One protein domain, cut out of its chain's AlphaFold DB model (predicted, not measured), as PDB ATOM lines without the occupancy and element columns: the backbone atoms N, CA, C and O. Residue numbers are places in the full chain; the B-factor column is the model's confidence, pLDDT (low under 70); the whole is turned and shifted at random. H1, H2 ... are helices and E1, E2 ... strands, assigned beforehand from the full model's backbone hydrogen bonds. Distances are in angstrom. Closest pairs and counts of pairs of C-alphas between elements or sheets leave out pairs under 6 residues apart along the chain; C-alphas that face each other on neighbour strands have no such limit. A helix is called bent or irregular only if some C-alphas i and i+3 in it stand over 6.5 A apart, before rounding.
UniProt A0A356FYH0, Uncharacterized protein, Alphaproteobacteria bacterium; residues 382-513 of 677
ATOM      1  N   ALA A 382     215.141 190.561 155.310       61.09
ATOM      2  CA  ALA A 382     215.157 189.456 156.272       61.09
ATOM      3  C   ALA A 382     214.877 188.079 155.646       61.09
ATOM      4  O   ALA A 382     213.885 187.892 154.933       61.09
ATOM      5  N   VAL A 383     215.693 187.085 155.997       66.06
ATOM      6  CA  VAL A 383     215.458 185.669 155.682       66.06
ATOM      7  C   VAL A 383     214.877 184.975 156.910       66.06
ATOM      8  O   VAL A 383     215.499 184.970 157.969       66.06
ATOM      9  N   PHE A 384     213.695 184.378 156.772       58.12
ATOM     10  CA  PHE A 384     213.107 183.573 157.837       58.12
ATOM     11  C   PHE A 384     213.807 182.214 157.975       58.12
ATOM     12  O   PHE A 384     214.056 181.532 156.978       58.12
ATOM     13  N   ARG A 385     214.082 181.808 159.217       66.50
ATOM     14  CA  ARG A 385     214.619 180.495 159.583       66.50
ATOM     15  C   ARG A 385     213.859 179.940 160.786       66.50
ATOM     16  O   ARG A 385     213.529 180.673 161.713       66.50
ATOM     17  N   VAL A 386     213.659 178.627 160.785       44.28
ATOM     18  CA  VAL A 386     213.259 177.849 161.964       44.28
ATOM     19  C   VAL A 386     214.451 176.985 162.380       44.28
ATOM     20  O   VAL A 386     215.170 176.472 161.516       44.28
ATOM     21  N   SER A 387     214.687 176.843 163.681       53.47
ATOM     22  CA  SER A 387     215.695 175.939 164.246       53.47
ATOM     23  C   SER A 387     215.113 175.119 165.403       53.47
ATOM     24  O   SER A 387     213.909 175.165 165.665       53.47
ATOM     25  N   ASP A 388     215.963 174.322 166.054       49.72
ATOM     26  CA  ASP A 388     215.669 173.643 167.322       49.72
ATOM     27  C   ASP A 388     214.372 172.807 167.253       49.72
ATOM     28  O   ASP A 388     213.504 172.887 168.119       49.72
ATOM     29  N   PHE A 389     214.215 172.041 166.165       48.59
ATOM     30  CA  PHE A 389     213.042 171.197 165.870       48.59
ATOM     31  C   PHE A 389     211.686 171.935 165.868       48.59
ATOM     32  O   PHE A 389     210.653 171.341 166.158       48.59
ATOM     33  N   GLY A 390     211.671 173.229 165.530       47.78
ATOM     34  CA  GLY A 390     210.457 174.059 165.523       47.78
ATOM     35  C   GLY A 390     210.338 174.999 166.721       47.78
ATOM     36  O   GLY A 390     209.524 175.920 166.690       47.78
ATOM     37  N   LYS A 391     211.172 174.820 167.753       57.00
ATOM     38  CA  LYS A 391     211.080 175.572 169.013       57.00
ATOM     39  C   LYS A 391     211.548 177.026 168.911       57.00
ATOM     40  O   LYS A 391     211.206 177.814 169.785       57.00
ATOM     41  N   LYS A 392     212.307 177.395 167.870       64.25
ATOM     42  CA  LYS A 392     212.764 178.776 167.631       64.25
ATOM     43  C   LYS A 392     212.511 179.219 166.193       64.25
ATOM     44  O   LYS A 392     212.877 178.523 165.243       64.25
ATOM     45  N   SER A 393     211.955 180.416 166.045       69.75
ATOM     46  CA  SER A 393     211.750 181.120 164.776       69.75
ATOM     47  C   SER A 393     212.527 182.437 164.764       69.75
ATOM     48  O   SER A 393     212.471 183.207 165.719       69.75
ATOM     49  N   GLN A 394     213.262 182.709 163.684       78.75
ATOM     50  CA  GLN A 394     214.173 183.853 163.576       78.75
ATOM     51  C   GLN A 394     214.105 184.524 162.201       78.75
ATOM     52  O   GLN A 394     213.894 183.879 161.172       78.75
ATOM     53  N   LEU A 395     214.333 185.834 162.185       77.38
ATOM     54  CA  LEU A 395     214.491 186.668 160.998       77.38
ATOM     55  C   LEU A 395     215.946 187.150 160.932       77.38
ATOM     56  O   LEU A 395     216.368 187.995 161.720       77.38
ATOM     57  N   ILE A 396     216.710 186.589 159.994       73.50
ATOM     58  CA  ILE A 396     218.130 186.889 159.778       73.50
ATOM     59  C   ILE A 396     218.232 188.134 158.891       73.50
ATOM     60  O   ILE A 396     217.817 188.095 157.729       73.50
ATOM     61  N   LEU A 397     218.772 189.231 159.419       71.19
ATOM     62  CA  LEU A 397     218.874 190.524 158.738       71.19
ATOM     63  C   LEU A 397     220.184 190.618 157.941       71.19
ATOM     64  O   LEU A 397     221.262 190.776 158.512       71.19
ATOM     65  N   GLY A 398     220.114 190.525 156.610       63.00
ATOM     66  CA  GLY A 398     221.307 190.549 155.756       63.00
ATOM     67  C   GLY A 398     221.909 191.951 155.616       63.00
ATOM     68  O   GLY A 398     221.349 192.784 154.907       63.00
ATOM     69  N   MET A 399     223.075 192.201 156.224       55.66
ATOM     70  CA  MET A 399     223.700 193.541 156.284       55.66
ATOM     71  C   MET A 399     224.534 193.905 155.039       55.66
ATOM     72  O   MET A 399     225.016 195.027 154.909       55.66
ATOM     73  N   ARG A 400     224.733 192.974 154.094       49.31
ATOM     74  CA  ARG A 400     225.534 193.187 152.870       49.31
ATOM     75  C   ARG A 400     224.817 192.643 151.633       49.31
ATOM     76  O   ARG A 400     224.207 191.580 151.695       49.31
ATOM     77  N   LYS A 401     225.012 193.280 150.465       41.81
ATOM     78  CA  LYS A 401     224.480 192.846 149.143       41.81
ATOM     79  C   LYS A 401     224.800 191.388 148.740       41.81
ATOM     80  O   LYS A 401     224.206 190.889 147.793       41.81
ATOM     81  N   LYS A 402     225.738 190.710 149.419       39.00
ATOM     82  CA  LYS A 402     226.106 189.293 149.200       39.00
ATOM     83  C   LYS A 402     225.629 188.330 150.311       39.00
ATOM     84  O   LYS A 402     226.002 187.163 150.282       39.00
ATOM     85  N   GLY A 403     224.805 188.787 151.260       46.53
ATOM     86  CA  GLY A 403     224.010 187.917 152.144       46.53
ATOM     87  C   GLY A 403     224.736 187.208 153.296       46.53
ATOM     88  O   GLY A 403     224.192 186.244 153.823       46.53
ATOM     89  N   TYR A 404     225.928 187.660 153.698       43.53
ATOM     90  CA  TYR A 404     226.662 187.118 154.853       43.53
ATOM     91  C   TYR A 404     227.150 188.231 155.790       43.53
ATOM     92  O   TYR A 404     227.421 189.347 155.337       43.53
ATOM     93  N   ALA A 405     227.265 187.876 157.077       52.50
ATOM     94  CA  ALA A 405     227.129 188.747 158.252       52.50
ATOM     95  C   ALA A 405     225.714 189.356 158.377       52.50
ATOM     96  O   ALA A 405     225.200 189.993 157.453       52.50
ATOM     97  N   GLY A 406     225.080 189.132 159.528       57.88
ATOM     98  CA  GLY A 406     223.720 189.577 159.798       57.88
ATOM     99  C   GLY A 406     223.298 189.333 161.240       57.88
ATOM    100  O   GLY A 406     223.657 188.309 161.821       57.88
ATOM    101  N   ALA A 407     222.544 190.279 161.795       68.38
ATOM    102  CA  ALA A 407     221.925 190.145 163.107       68.38
ATOM    103  C   ALA A 407     220.644 189.299 163.024       68.38
ATOM    104  O   ALA A 407     220.023 189.208 161.960       68.38
ATOM    105  N   ASN A 408     220.213 188.730 164.148       78.44
ATOM    106  CA  ASN A 408     218.973 187.964 164.238       78.44
ATOM    107  C   ASN A 408     217.934 188.737 165.052       78.44
ATOM    108  O   ASN A 408     218.257 189.301 166.092       78.44
ATOM    109  N   ILE A 409     216.682 188.708 164.597       81.88
ATOM    110  CA  ILE A 409     215.507 189.073 165.394       81.88
ATOM    111  C   ILE A 409     214.726 187.784 165.647       81.88
ATOM    112  O   ILE A 409     214.319 187.127 164.685       81.88
ATOM    113  N   ASN A 410     214.507 187.396 166.907       84.38
ATOM    114  CA  ASN A 410     213.613 186.268 167.198       84.38
ATOM    115  C   ASN A 410     212.175 186.679 166.838       84.38
ATOM    116  O   ASN A 410     211.763 187.805 167.126       84.38
ATOM    117  N   PHE A 411     211.423 185.803 166.169       87.38
ATOM    118  CA  PHE A 411     210.127 186.135 165.577       87.38
ATOM    119  C   PHE A 411     209.002 185.222 166.062       87.38
ATOM    120  O   PHE A 411     209.078 184.001 165.924       87.38
ATOM    121  N   SER A 412     207.920 185.843 166.531       88.19
ATOM    122  CA  SER A 412     206.635 185.204 166.814       88.19
ATOM    123  C   SER A 412     205.558 185.689 165.842       88.19
ATOM    124  O   SER A 412     205.397 186.894 165.629       88.19
ATOM    125  N   ALA A 413     204.786 184.754 165.284       83.88
ATOM    126  CA  ALA A 413     203.688 185.059 164.369       83.88
ATOM    127  C   ALA A 413     202.345 185.345 165.075       83.88
ATOM    128  O   ALA A 413     201.426 185.851 164.425       83.88
ATOM    129  N   ASP A 414     202.208 185.013 166.361       81.25
ATOM    130  CA  ASP A 414     200.929 184.991 167.090       81.25
ATOM    131  C   ASP A 414     200.979 185.527 168.538       81.25
ATOM    132  O   ASP A 414     199.931 185.825 169.111       81.25
ATOM    133  N   GLY A 415     202.172 185.649 169.127       72.94
ATOM    134  CA  GLY A 415     202.397 185.903 170.551       72.94
ATOM    135  C   GLY A 415     203.287 184.854 171.237       72.94
ATOM    136  O   GLY A 415     203.922 185.172 172.241       72.94
ATOM    137  N   LYS A 416     203.375 183.625 170.705       72.75
ATOM    138  CA  LYS A 416     204.151 182.491 171.245       72.75
ATOM    139  C   LYS A 416     205.578 182.456 170.692       72.75
ATOM    140  O   LYS A 416     205.814 182.809 169.541       72.75
ATOM    141  N   LEU A 417     206.546 182.012 171.496       61.34
ATOM    142  CA  LEU A 417     207.972 182.011 171.118       61.34
ATOM    143  C   LEU A 417     208.355 180.930 170.087       61.34
ATOM    144  O   LEU A 417     209.411 181.038 169.462       61.34
ATOM    145  N   SER A 418     207.520 179.902 169.911       74.62
ATOM    146  CA  SER A 418     207.782 178.728 169.073       74.62
ATOM    147  C   SER A 418     207.006 178.775 167.750       74.62
ATOM    148  O   SER A 418     205.878 179.266 167.672       74.62
ATOM    149  N   TYR A 419     207.609 178.230 166.689       71.94
ATOM    150  CA  TYR A 419     206.970 178.119 165.375       71.94
ATOM    151  C   TYR A 419     205.922 177.000 165.336       71.94
ATOM    152  O   TYR A 419     204.979 177.077 164.545       71.94
ATOM    153  N   ALA A 420     206.083 175.963 166.165       69.69
ATOM    154  CA  ALA A 420     205.141 174.852 166.259       69.69
ATOM    155  C   ALA A 420     203.800 175.333 166.833       69.69
ATOM    156  O   ALA A 420     202.787 175.252 166.140       69.69
ATOM    157  N   ASP A 421     203.823 175.947 168.018       77.44
ATOM    158  CA  ASP A 421     202.636 176.435 168.730       77.44
ATOM    159  C   ASP A 421     201.864 177.449 167.870       77.44
ATOM    160  O   ASP A 421     200.649 177.355 167.722       77.44
ATOM    161  N   ALA A 422     202.575 178.380 167.220       73.06
ATOM    162  CA  ALA A 422     201.967 179.354 166.315       73.06
ATOM    163  C   ALA A 422     201.344 178.697 165.064       73.06
ATOM    164  O   ALA A 422     200.335 179.175 164.540       73.06
ATOM    165  N   THR A 423     201.934 177.600 164.573       73.88
ATOM    166  CA  THR A 423     201.430 176.827 163.421       73.88
ATOM    167  C   THR A 423     200.192 176.010 163.777       73.88
ATOM    168  O   THR A 423     199.308 175.873 162.929       73.88
ATOM    169  N   GLU A 424     200.113 175.510 165.008       76.19
ATOM    170  CA  GLU A 424     198.938 174.851 165.575       76.19
ATOM    171  C   GLU A 424     197.811 175.864 165.839       76.19
ATOM    172  O   GLU A 424     196.687 175.674 165.379       76.19
ATOM    173  N   HIS A 425     198.126 176.995 166.479       77.88
ATOM    174  CA  HIS A 425     197.147 177.996 166.903       77.88
ATOM    175  C   HIS A 425     196.558 178.835 165.754       77.88
ATOM    176  O   HIS A 425     195.346 179.051 165.710       77.88
ATOM    177  N   LEU A 426     197.381 179.314 164.809       74.38
ATOM    178  CA  LEU A 426     196.908 180.122 163.668       74.38
ATOM    179  C   LEU A 426     196.645 179.309 162.393       74.38
ATOM    180  O   LEU A 426     196.048 179.820 161.441       74.38
ATOM    181  N   GLY A 427     197.154 178.079 162.325       71.44
ATOM    182  CA  GLY A 427     197.258 177.325 161.086       71.44
ATOM    183  C   GLY A 427     198.404 177.815 160.188       71.44
ATOM    184  O   GLY A 427     198.567 179.006 159.902       71.44
ATOM    185  N   ARG A 428     199.170 176.859 159.652       71.69
ATOM    186  CA  ARG A 428     200.370 177.071 158.818       71.69
ATOM    187  C   ARG A 428     200.272 178.195 157.772       71.69
ATOM    188  O   ARG A 428     201.239 178.924 157.580       71.69
ATOM    189  N   LYS A 429     199.130 178.357 157.091       67.62
ATOM    190  CA  LYS A 429     198.960 179.386 156.045       67.62
ATOM    191  C   LYS A 429     198.972 180.814 156.584       67.62
ATOM    192  O   LYS A 429     199.492 181.703 155.912       67.62
ATOM    193  N   GLU A 430     198.394 181.049 157.761       77.44
ATOM    194  CA  GLU A 430     198.404 182.377 158.376       77.44
ATOM    195  C   GLU A 430     199.790 182.679 158.955       77.44
ATOM    196  O   GLU A 430     200.276 183.794 158.781       77.44
ATOM    197  N   VAL A 431     200.483 181.677 159.512       74.81
ATOM    198  CA  VAL A 431     201.902 181.795 159.891       74.81
ATOM    199  C   VAL A 431     202.771 182.137 158.678       74.81
ATOM    200  O   VAL A 431     203.483 183.136 158.712       74.81
ATOM    201  N   GLU A 432     202.674 181.397 157.568       77.12
ATOM    202  CA  GLU A 432     203.425 181.681 156.333       77.12
ATOM    203  C   GLU A 432     203.131 183.097 155.793       77.12
ATOM    204  O   GLU A 432     204.053 183.813 155.393       77.12
ATOM    205  N   LYS A 433     201.870 183.551 155.839       82.56
ATOM    206  CA  LYS A 433     201.458 184.920 155.478       82.56
ATOM    207  C   LYS A 433     202.056 185.978 156.413       82.56
ATOM    208  O   LYS A 433     202.587 186.979 155.931       82.56
ATOM    209  N   ARG A 434     202.009 185.768 157.730       85.38
ATOM    210  CA  ARG A 434     202.566 186.686 158.739       85.38
ATOM    211  C   ARG A 434     204.090 186.761 158.658       85.38
ATOM    212  O   ARG A 434     204.636 187.861 158.638       85.38
ATOM    213  N   THR A 435     204.766 185.631 158.471       80.69
ATOM    214  CA  THR A 435     206.199 185.570 158.159       80.69
ATOM    215  C   THR A 435     206.535 186.396 156.915       80.69
ATOM    216  O   THR A 435     207.424 187.243 156.969       80.69
ATOM    217  N   GLN A 436     205.786 186.251 155.813       78.94
ATOM    218  CA  GLN A 436     205.994 187.080 154.617       78.94
ATOM    219  C   GLN A 436     205.764 188.579 154.876       78.94
ATOM    220  O   GLN A 436     206.483 189.404 154.311       78.94
ATOM    221  N   THR A 437     204.795 188.953 155.718       84.38
ATOM    222  CA  THR A 437     204.579 190.347 156.144       84.38
ATOM    223  C   THR A 437     205.789 190.890 156.911       84.38
ATOM    224  O   THR A 437     206.275 191.970 156.573       84.38
ATOM    225  N   ALA A 438     206.337 190.133 157.870       83.12
ATOM    226  CA  ALA A 438     207.534 190.523 158.620       83.12
ATOM    227  C   ALA A 438     208.789 190.603 157.726       83.12
ATOM    228  O   ALA A 438     209.550 191.568 157.801       83.12
ATOM    229  N   GLN A 439     208.980 189.653 156.803       78.50
ATOM    230  CA  GLN A 439     210.078 189.706 155.832       78.50
ATOM    231  C   GLN A 439     209.981 190.933 154.912       78.50
ATOM    232  O   GLN A 439     210.990 191.593 154.664       78.50
ATOM    233  N   LYS A 440     208.772 191.286 154.448       80.69
ATOM    234  CA  LYS A 440     208.526 192.504 153.653       80.69
ATOM    235  C   LYS A 440     208.755 193.782 154.464       80.69
ATOM    236  O   LYS A 440     209.293 194.738 153.916       80.69
ATOM    237  N   MET A 441     208.412 193.791 155.754       87.75
ATOM    238  CA  MET A 441     208.684 194.905 156.673       87.75
ATOM    239  C   MET A 441     210.193 195.166 156.795       87.75
ATOM    240  O   MET A 441     210.661 196.272 156.529       87.75
ATOM    241  N   PHE A 442     210.985 194.136 157.109       82.25
ATOM    242  CA  PHE A 442     212.443 194.275 157.165       82.25
ATOM    243  C   PHE A 442     213.075 194.530 155.788       82.25
ATOM    244  O   PHE A 442     214.081 195.225 155.708       82.25
ATOM    245  N   GLY A 443     212.462 194.060 154.699       74.56
ATOM    246  CA  GLY A 443     212.826 194.419 153.321       74.56
ATOM    247  C   GLY A 443     212.522 195.874 152.924       74.56
ATOM    248  O   GLY A 443     212.907 196.288 151.829       74.56
ATOM    249  N   ILE A 444     211.844 196.645 153.783       80.62
ATOM    250  CA  ILE A 444     211.719 198.110 153.702       80.62
ATOM    251  C   ILE A 444     212.754 198.761 154.632       80.62
ATOM    252  O   ILE A 444     213.510 199.624 154.192       80.62
ATOM    253  N   LEU A 445     212.835 198.313 155.891       80.62
ATOM    254  CA  LEU A 445     213.749 198.868 156.899       80.62
ATOM    255  C   LEU A 445     215.228 198.739 156.514       80.62
ATOM    256  O   LEU A 445     215.957 199.723 156.539       80.62
ATOM    257  N   MET A 446     215.671 197.559 156.076       76.38
ATOM    258  CA  MET A 446     217.069 197.311 155.696       76.38
ATOM    259  C   MET A 446     217.488 198.046 154.409       76.38
ATOM    260  O   MET A 446     218.665 198.054 154.069       76.38
ATOM    261  N   LYS A 447     216.562 198.694 153.687       77.50
ATOM    262  CA  LYS A 447     216.894 199.617 152.582       77.50
ATOM    263  C   LYS A 447     217.208 201.035 153.079       77.50
ATOM    264  O   LYS A 447     217.688 201.851 152.297       77.50
ATOM    265  N   GLN A 448     216.984 201.325 154.362       78.00
ATOM    266  CA  GLN A 448     217.350 202.583 155.010       78.00
ATOM    267  C   GLN A 448     218.790 202.489 155.563       78.00
ATOM    268  O   GLN A 448     219.076 201.599 156.375       78.00
ATOM    269  N   PRO A 449     219.713 203.399 155.188       76.62
ATOM    270  CA  PRO A 449     221.094 203.363 155.679       76.62
ATOM    271  C   PRO A 449     221.215 203.529 157.200       76.62
ATOM    272  O   PRO A 449     222.064 202.889 157.814       76.62
ATOM    273  N   ALA A 450     220.352 204.347 157.815       80.25
ATOM    274  CA  ALA A 450     220.339 204.562 159.262       80.25
ATOM    275  C   ALA A 450     219.993 203.273 160.027       80.25
ATOM    276  O   ALA A 450     220.778 202.833 160.863       80.25
ATOM    277  N   PHE A 451     218.883 202.613 159.673       83.44
ATOM    278  CA  PHE A 451     218.481 201.343 160.284       83.44
ATOM    279  C   PHE A 451     219.537 200.245 160.096       83.44
ATOM    280  O   PHE A 451     219.837 199.502 161.024       83.44
ATOM    281  N   SER A 452     220.174 200.188 158.922       74.75
ATOM    282  CA  SER A 452     221.246 199.220 158.653       74.75
ATOM    283  C   SER A 452     222.432 199.376 159.618       74.75
ATOM    284  O   SER A 452     222.944 198.377 160.116       74.75
ATOM    285  N   ARG A 453     222.832 200.617 159.945       79.12
ATOM    286  CA  ARG A 453     223.885 200.897 160.943       79.12
ATOM    287  C   ARG A 453     223.465 200.495 162.362       79.12
ATOM    288  O   ARG A 453     224.272 199.930 163.087       79.12
ATOM    289  N   GLN A 454     222.205 200.728 162.726       83.19
ATOM    290  CA  GLN A 454     221.649 200.359 164.038       83.19
ATOM    291  C   GLN A 454     221.572 198.827 164.211       83.19
ATOM    292  O   GLN A 454     221.795 198.300 165.295       83.19
ATOM    293  N   VAL A 455     221.331 198.082 163.125       78.88
ATOM    294  CA  VAL A 455     221.398 196.609 163.114       78.88
ATOM    295  C   VAL A 455     222.844 196.097 163.222       78.88
ATOM    296  O   VAL A 455     223.082 195.105 163.912       78.88
ATOM    297  N   GLU A 456     223.827 196.778 162.617       75.56
ATOM    298  CA  GLU A 456     225.250 196.480 162.862       75.56
ATOM    299  C   GLU A 456     225.664 196.761 164.315       75.56
ATOM    300  O   GLU A 456     226.459 196.013 164.880       75.56
ATOM    301  N   GLU A 457     225.144 197.827 164.922       79.06
ATOM    302  CA  GLU A 457     225.379 198.200 166.322       79.06
ATOM    303  C   GLU A 457     224.779 197.169 167.293       79.06
ATOM    304  O   GLU A 457     225.476 196.702 168.195       79.06
ATOM    305  N   MET A 458     223.543 196.723 167.044       82.50
ATOM    306  CA  MET A 458     222.896 195.619 167.769       82.50
ATOM    307  C   MET A 458     223.732 194.332 167.717       82.50
ATOM    308  O   MET A 458     223.953 193.691 168.745       82.50
ATOM    309  N   TYR A 459     224.246 193.983 166.533       77.81
ATOM    310  CA  TYR A 459     225.088 192.800 166.335       77.81
ATOM    311  C   TYR A 459     226.435 192.898 167.066       77.81
ATOM    312  O   TYR A 459     226.839 191.940 167.722       77.81
ATOM    313  N   LYS A 460     227.118 194.050 166.987       78.44
ATOM    314  CA  LYS A 460     228.419 194.282 167.645       78.44
ATOM    315  C   LYS A 460     228.340 194.189 169.170       78.44
ATOM    316  O   LYS A 460     229.278 193.694 169.781       78.44
ATOM    317  N   ASN A 461     227.235 194.643 169.766       75.69
ATOM    318  CA  ASN A 461     227.033 194.645 171.219       75.69
ATOM    319  C   ASN A 461     226.336 193.373 171.752       75.69
ATOM    320  O   ASN A 461     226.018 193.309 172.935       75.69
ATOM    321  N   GLY A 462     226.061 192.372 170.904       76.06
ATOM    322  CA  GLY A 462     225.422 191.118 171.330       76.06
ATOM    323  C   GLY A 462     223.993 191.282 171.869       76.06
ATOM    324  O   GLY A 462     223.557 190.490 172.702       76.06
ATOM    325  N   VAL A 463     223.269 192.315 171.429       80.81
ATOM    326  CA  VAL A 463     221.935 192.652 171.945       80.81
ATOM    327  C   VAL A 463     220.856 191.864 171.202       80.81
ATOM    328  O   VAL A 463     220.743 191.952 169.980       80.81
ATOM    329  N   GLU A 464     220.021 191.125 171.935       81.19
ATOM    330  CA  GLU A 464     218.858 190.439 171.364       81.19
ATOM    331  C   GLU A 464     217.599 191.313 171.428       81.19
ATOM    332  O   GLU A 464     217.189 191.748 172.507       81.19
ATOM    333  N   ILE A 465     216.946 191.517 170.280       84.56
ATOM    334  CA  ILE A 465     215.635 192.169 170.157       84.56
ATOM    335  C   ILE A 465     214.667 191.202 169.469       84.56
ATOM    336  O   ILE A 465     215.010 190.547 168.482       84.56
ATOM    337  N   ASN A 466     213.437 191.132 169.976       87.81
ATOM    338  CA  ASN A 466     212.409 190.217 169.488       87.81
ATOM    339  C   ASN A 466     211.284 190.984 168.775       87.81
ATOM    340  O   ASN A 466     210.889 192.070 169.201       87.81
ATOM    341  N   LEU A 467     210.709 190.389 167.729       90.31
ATOM    342  CA  LEU A 467     209.468 190.837 167.096       90.31
ATOM    343  C   LEU A 467     208.361 189.824 167.383       90.31
ATOM    344  O   LEU A 467     208.513 188.640 167.093       90.31
ATOM    345  N   SER A 468     207.218 190.290 167.879       90.88
ATOM    346  CA  SER A 468     206.042 189.447 168.076       90.88
ATOM    347  C   SER A 468     204.783 190.090 167.496       90.88
ATOM    348  O   SER A 468     204.518 191.283 167.676       90.88
ATOM    349  N   PHE A 469     204.027 189.298 166.736       90.88
ATOM    350  CA  PHE A 469     202.802 189.719 166.067       90.88
ATOM    351  C   PHE A 469     201.562 189.294 166.852       90.88
ATOM    352  O   PHE A 469     201.165 188.134 166.846       90.88
ATOM    353  N   MET A 470     200.906 190.273 167.470       83.19
ATOM    354  CA  MET A 470     199.741 190.089 168.336       83.19
ATOM    355  C   MET A 470     198.688 191.159 168.013       83.19
ATOM    356  O   MET A 470     199.023 192.229 167.509       83.19
ATOM    357  N   ALA A 471     197.409 190.904 168.296       75.94
ATOM    358  CA  ALA A 471     196.307 191.835 168.018       75.94
ATOM    359  C   ALA A 471     196.267 193.038 168.994       75.94
ATOM    360  O   ALA A 471     195.307 193.236 169.733       75.94
ATOM    361  N   VAL A 472     197.333 193.842 169.014       75.62
ATOM    362  CA  VAL A 472     197.417 195.094 169.783       75.62
ATOM    363  C   VAL A 472     196.700 196.236 169.055       75.62
ATOM    364  O   VAL A 472     196.720 196.297 167.824       75.62
ATOM    365  N   LYS A 473     196.073 197.152 169.809       72.75
ATOM    366  CA  LYS A 473     195.491 198.388 169.248       72.75
ATOM    367  C   LYS A 473     196.594 199.326 168.743       72.75
ATOM    368  O   LYS A 473     196.584 199.696 167.578       72.75
ATOM    369  N   GLU A 474     197.579 199.594 169.601       75.12
ATOM    370  CA  GLU A 474     198.758 200.420 169.316       75.12
ATOM    371  C   GLU A 474     200.059 199.608 169.454       75.12
ATOM    372  O   GLU A 474     200.106 198.663 170.254       75.12
ATOM    373  N   PRO A 475     201.126 199.951 168.705       79.44
ATOM    374  CA  PRO A 475     202.420 199.285 168.800       79.44
ATOM    375  C   PRO A 475     203.082 199.595 170.147       79.44
ATOM    376  O   PRO A 475     203.233 200.757 170.527       79.44
ATOM    377  N   ARG A 476     203.517 198.558 170.864       82.62
ATOM    378  CA  ARG A 476     204.102 198.699 172.208       82.62
ATOM    379  C   ARG A 476     205.276 197.753 172.425       82.62
ATOM    380  O   ARG A 476     205.475 196.811 171.663       82.62
ATOM    381  N   ARG A 477     206.047 197.994 173.482       83.19
ATOM    382  CA  ARG A 477     207.216 197.195 173.860       83.19
ATOM    383  C   ARG A 477     206.969 196.464 175.182       83.19
ATOM    384  O   ARG A 477     206.261 196.976 176.042       83.19
ATOM    385  N   ASN A 478     207.559 195.283 175.331       80.62
ATOM    386  CA  ASN A 478     207.681 194.555 176.591       80.62
ATOM    387  C   ASN A 478     209.129 194.050 176.713       80.62
ATOM    388  O   ASN A 478     209.529 193.158 175.964       80.62
ATOM    389  N   GLY A 479     209.940 194.665 177.579       80.44
ATOM    390  CA  GLY A 479     211.385 194.409 177.642       80.44
ATOM    391  C   GLY A 479     212.073 194.637 176.288       80.44
ATOM    392  O   GLY A 479     211.945 195.704 175.685       80.44
ATOM    393  N   ASN A 480     212.762 193.619 175.771       82.06
ATOM    394  CA  ASN A 480     213.370 193.627 174.433       82.06
ATOM    395  C   ASN A 480     212.414 193.198 173.295       82.06
ATOM    396  O   ASN A 480     212.841 193.052 172.149       82.06
ATOM    397  N   THR A 481     211.131 192.961 173.587       86.06
ATOM    398  CA  THR A 481     210.147 192.452 172.621       86.06
ATOM    399  C   THR A 481     209.236 193.563 172.109       86.06
ATOM    400  O   THR A 481     208.519 194.206 172.876       86.06
ATOM    401  N   ILE A 482     209.233 193.769 170.793       90.25
ATOM    402  CA  ILE A 482     208.397 194.748 170.093       90.25
ATOM    403  C   ILE A 482     207.123 194.048 169.602       90.25
ATOM    404  O   ILE A 482     207.189 193.061 168.867       90.25
ATOM    405  N   LEU A 483     205.962 194.560 170.018       90.62
ATOM    406  CA  LEU A 483     204.635 194.006 169.738       90.62
ATOM    407  C   LEU A 483     203.928 194.847 168.670       90.62
ATOM    408  O   LEU A 483     203.603 196.011 168.916       90.62
ATOM    409  N   LEU A 484     203.669 194.250 167.502       91.25
ATOM    410  CA  LEU A 484     203.013 194.901 166.357       91.25
ATOM    411  C   LEU A 484     201.771 194.129 165.888       91.25
ATOM    412  O   LEU A 484     201.663 192.922 166.097       91.25
ATOM    413  N   ASN A 485     200.849 194.819 165.208       89.19
ATOM    414  CA  ASN A 485     199.581 194.245 164.752       89.19
ATOM    415  C   ASN A 485     199.696 193.605 163.343       89.19
ATOM    416  O   ASN A 485     199.790 194.337 162.354       89.19
ATOM    417  N   PRO A 486     199.615 192.265 163.194       85.62
ATOM    418  CA  PRO A 486     199.882 191.561 161.929       85.62
ATOM    419  C   PRO A 486     198.934 191.885 160.763       85.62
ATOM    420  O   PRO A 486     199.191 191.455 159.637       85.62
ATOM    421  N   HIS A 487     197.835 192.604 161.010       85.81
ATOM    422  CA  HIS A 487     196.850 192.964 159.990       85.81
ATOM    423  C   HIS A 487     197.198 194.261 159.232       85.81
ATOM    424  O   HIS A 487     196.560 194.571 158.227       85.81
ATOM    425  N   GLN A 488     198.209 195.011 159.681       86.25
ATOM    426  CA  GLN A 488     198.633 196.275 159.068       86.25
ATOM    427  C   GLN A 488     199.614 196.063 157.896       86.25
ATOM    428  O   GLN A 488     200.228 195.005 157.744       86.25
ATOM    429  N   LYS A 489     199.764 197.066 157.015       86.38
ATOM    430  CA  LYS A 489     200.618 196.940 155.818       86.38
ATOM    431  C   LYS A 489     202.111 196.971 156.204       86.38
ATOM    432  O   LYS A 489     202.480 197.755 157.078       86.38
ATOM    433  N   PRO A 490     203.010 196.244 155.502       85.19
ATOM    434  CA  PRO A 490     204.444 196.195 155.825       85.19
ATOM    435  C   PRO A 490     205.157 197.548 155.985       85.19
ATOM    436  O   PRO A 490     206.098 197.637 156.766       85.19
ATOM    437  N   LYS A 491     204.712 198.608 155.288       83.88
ATOM    438  CA  LYS A 491     205.246 199.975 155.449       83.88
ATOM    439  C   LYS A 491     204.872 200.591 156.805       83.88
ATOM    440  O   LYS A 491     205.741 201.130 157.475       83.88
ATOM    441  N   GLN A 492     203.614 200.446 157.228       88.38
ATOM    442  CA  GLN A 492     203.132 200.927 158.530       88.38
ATOM    443  C   GLN A 492     203.843 200.180 159.663       88.38
ATOM    444  O   GLN A 492     204.349 200.791 160.596       88.38
ATOM    445  N   LEU A 493     203.975 198.857 159.524       89.75
ATOM    446  CA  LEU A 493     204.717 198.022 160.467       89.75
ATOM    447  C   LEU A 493     206.194 198.434 160.573       89.75
ATOM    448  O   LEU A 493     206.732 198.470 161.673       89.75
ATOM    449  N   ALA A 494     206.835 198.811 159.462       87.31
ATOM    450  CA  ALA A 494     208.209 199.312 159.469       87.31
ATOM    451  C   ALA A 494     208.316 200.652 160.221       87.31
ATOM    452  O   ALA A 494     209.165 200.807 161.097       87.31
ATOM    453  N   GLU A 495     207.416 201.594 159.924       88.25
ATOM    454  CA  GLU A 495     207.328 202.906 160.582       88.25
ATOM    455  C   GLU A 495     207.063 202.799 162.094       88.25
ATOM    456  O   GLU A 495     207.536 203.641 162.856       88.25
ATOM    457  N   GLN A 496     206.359 201.758 162.544       89.69
ATOM    458  CA  GLN A 496     206.151 201.458 163.965       89.69
ATOM    459  C   GLN A 496     207.346 200.740 164.601       89.69
ATOM    460  O   GLN A 496     207.763 201.110 165.698       89.69
ATOM    461  N   PHE A 497     207.920 199.740 163.921       91.00
ATOM    462  CA  PHE A 497     209.056 198.966 164.428       91.00
ATOM    463  C   PHE A 497     210.243 199.875 164.745       91.00
ATOM    464  O   PHE A 497     210.775 199.824 165.849       91.00
ATOM    465  N   VAL A 498     210.623 200.760 163.813       88.06
ATOM    466  CA  VAL A 498     211.801 201.630 163.980       88.06
ATOM    467  C   VAL A 498     211.661 202.612 165.153       88.06
ATOM    468  O   VAL A 498     212.650 202.892 165.827       88.06
ATOM    469  N   ARG A 499     210.435 203.065 165.468       87.81
ATOM    470  CA  ARG A 499     210.149 203.915 166.642       87.81
ATOM    471  C   ARG A 499     210.413 203.190 167.966       87.81
ATOM    472  O   ARG A 499     210.864 203.817 168.916       87.81
ATOM    473  N   GLN A 500     210.151 201.882 168.022       87.00
ATOM    474  CA  GLN A 500     210.351 201.046 169.215       87.00
ATOM    475  C   GLN A 500     211.756 200.412 169.276       87.00
ATOM    476  O   GLN A 500     212.232 200.064 170.356       87.00
ATOM    477  N   PHE A 501     212.433 200.283 168.131       86.94
ATOM    478  CA  PHE A 501     213.740 199.635 167.998       86.94
ATOM    479  C   PHE A 501     214.872 200.401 168.691       86.94
ATOM    480  O   PHE A 501     215.649 199.797 169.425       86.94
ATOM    481  N   MET A 502     214.959 201.722 168.509       82.19
ATOM    482  CA  MET A 502     216.067 202.506 169.077       82.19
ATOM    483  C   MET A 502     216.077 202.599 170.613       82.19
ATOM    484  O   MET A 502     217.164 202.479 171.180       82.19
ATOM    485  N   PRO A 503     214.934 202.761 171.312       83.00
ATOM    486  CA  PRO A 503     214.885 202.611 172.767       83.00
ATOM    487  C   PRO A 503     215.331 201.215 173.227       83.00
ATOM    488  O   PRO A 503     216.225 201.104 174.062       83.00
ATOM    489  N   ALA A 504     214.789 200.154 172.613       82.50
ATOM    490  CA  ALA A 504     215.133 198.769 172.949       82.50
ATOM    491  C   ALA A 504     216.629 198.458 172.753       82.50
ATOM    492  O   ALA A 504     217.229 197.773 173.577       82.50
ATOM    493  N   LEU A 505     217.241 198.989 171.687       82.19
ATOM    494  CA  LEU A 505     218.670 198.842 171.414       82.19
ATOM    495  C   LEU A 505     219.526 199.543 172.474       82.19
ATOM    496  O   LEU A 505     220.437 198.926 173.016       82.19
ATOM    497  N   ARG A 506     219.223 200.804 172.807       83.88
ATOM    498  CA  ARG A 506     219.987 201.571 173.807       83.88
ATOM    499  C   ARG A 506     219.927 200.937 175.195       83.88
ATOM    500  O   ARG A 506     220.962 200.799 175.838       83.88
ATOM    501  N   GLU A 507     218.745 200.506 175.625       83.56
ATOM    502  CA  GLU A 507     218.566 199.798 176.898       83.56
ATOM    503  C   GLU A 507     219.295 198.446 176.905       83.56
ATOM    504  O   GLU A 507     219.938 198.105 177.894       83.56
ATOM    505  N   GLY A 508     219.265 197.704 175.793       80.75
ATOM    506  CA  GLY A 508     219.997 196.443 175.654       80.75
ATOM    507  C   GLY A 508     221.520 196.607 175.702       80.75
ATOM    508  O   GLY A 508     222.194 195.796 176.337       80.75
ATOM    509  N   ILE A 509     222.064 197.666 175.088       83.81
ATOM    510  CA  ILE A 509     223.497 198.003 175.169       83.81
ATOM    511  C   ILE A 509     223.871 198.364 176.611       83.81
ATOM    512  O   ILE A 509     224.834 197.813 177.138       83.81
ATOM    513  N   ALA A 510     223.095 199.232 177.269       81.88
ATOM    514  CA  ALA A 510     223.348 199.631 178.653       81.88
ATOM    515  C   ALA A 510     223.300 198.434 179.621       81.88
ATOM    516  O   ALA A 510     224.188 198.285 180.457       81.88
ATOM    517  N   ALA A 511     222.327 197.530 179.460       79.38
ATOM    518  CA  ALA A 511     222.251 196.296 180.241       79.38
ATOM    519  C   ALA A 511     223.475 195.391 180.015       79.38
ATOM    520  O   ALA A 511     224.056 194.899 180.979       79.38
ATOM    521  N   LYS A 512     223.925 195.221 178.762       77.06
ATOM    522  CA  LYS A 512     225.122 194.423 178.441       77.06
ATOM    523  C   LYS A 512     226.435 195.047 178.914       77.06
ATOM    524  O   LYS A 512     227.387 194.316 179.155       77.06
ATOM    525  N   GLN A 513     226.485 196.366 179.086       76.75
ATOM    526  CA  GLN A 513     227.631 197.070 179.673       76.75
ATOM    527  C   GLN A 513     227.625 197.055 181.213       76.75
ATOM    528  O   GLN A 513     228.659 197.326 181.818       76.75
TER     529      GLN A 513
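What this domain is: This is residues 382 to 513 of the 677 residues of an uncharacterized protein of Alphaproteobacteria bacterium (UniProt A0A356FYH0). One strongly twisted sheet of six strands makes the core layer of this domain, and helices cover one of its faces. The long helix H2 lies slantwise over that face with H1 at a corner beside it, H3 crosses over E2 and E3, and the bent helix H4 passes over E6, on the E5 side of the sheet. The printed part has 132 residues, with four named helices and six named strands in the order E1 E2 E3 H1 H2 H3 E4 E5 E6 H4. The sheet's order is E1, E2, E3, E4, E6, E5, mixed, and the class is mixed, helices and strands. The whole is compact, with a radius of gyration of the C-alphas of 13.9 A and spans of 38 by 33 by 27 A.

How they stand to each other: In the sheet, E1 (residues 382 to 387), E2 (392 to 398) and E3 (406 to 412) form a meander, each strand the antiparallel neighbour of the one before; E1 and E2 are a hairpin, and so are E2 and E3. N 385 and O 394 are 2.9 A apart between E1 and E2, and N 395 and O 409 are 2.8 A apart between E2 and E3, both within hydrogen-bond range. E4 (465 to 469) is parallel to E3 at 36 degrees, with N 467 and O 410 at 2.9 A. E6 (481 to 484) is parallel to E4 at 30 degrees, with N 482 and O 466 at 2.9 A. E5 (476 to 478) forms an antiparallel hairpin with E6, with N 478 and O 481 at 2.8 A. E1 and E5 are the edge strands. E3 and E4, with H1 (419 to 426), H2 (428 to 445) and H3 (449 to 460) between them along the chain, make a strand-helix-strand unit, two parallel neighbour strands with helices between. These helices and H4 (490 to 513) are on one face of the sheet, which gives two layers, one of strands and one of helices. H2 lies over E3 at a height over the sheet of 7.9 A, slantwise to the strands at 41 degrees on the local plane, and only just not over E2, on which 2 of its C-alphas fall. Its closest C-alphas to E1 are those of Gln 439 and Ala 382, 5.1 A apart. H1 and H2 only just touch, with 3 pairs of C-alphas within 8 A, and only at the corner; the closest are those of Thr 423 and Val 431, 6.1 A. H3 lies over E2 and E3, across the strands at 72 degrees to E2 on the local plane. By its hydrogen bonds H4 was assigned as one helix, but it is bent: C-alphas 499 and 502 are 6.6 A apart, and its arms H4a (490 to 499) and H4b (502 to 513) stand at a steep tilt of 46 degrees. H2 touches H4a with its residues 437 to 445 alone; the closest C-alphas are those of Met 441 and Pro 490, 4.5 A. H3 and H4b only just touch, with 3 pairs of C-alphas within 8 A, at a shallow tilt of 23 degrees, the same way; the closest are those of Met 458 and Leu 505, 6.4 A. H1 and H3 are apart. Every O i to N i+4 pair is within hydrogen-bond range in H1, H2, H3 and H4b, and 5 of 6 are in H4a.

Where its parts are: E1 begins at C-alpha 382 (215.157, 189.456, 156.272) and is 15.7 A long; E2 is 18.8 A and E3 19.0 A. H2 is 25.6 A long, H3 16.7 A, H4a 14.5 A and H4b 16.6 A, ending at C-alpha 513 (227.631, 197.070, 179.673).

The domain as a whole: The outline is rounded, and the two C-alphas farthest apart, those of Lys 429 and Gln 513, are 41.1 A apart. The printed part has no cut, and no link is long. The mean pLDDT of the printed part is 76.5; residues 382 to 393, 398 to 407, 417, 420 and 429 are under 70.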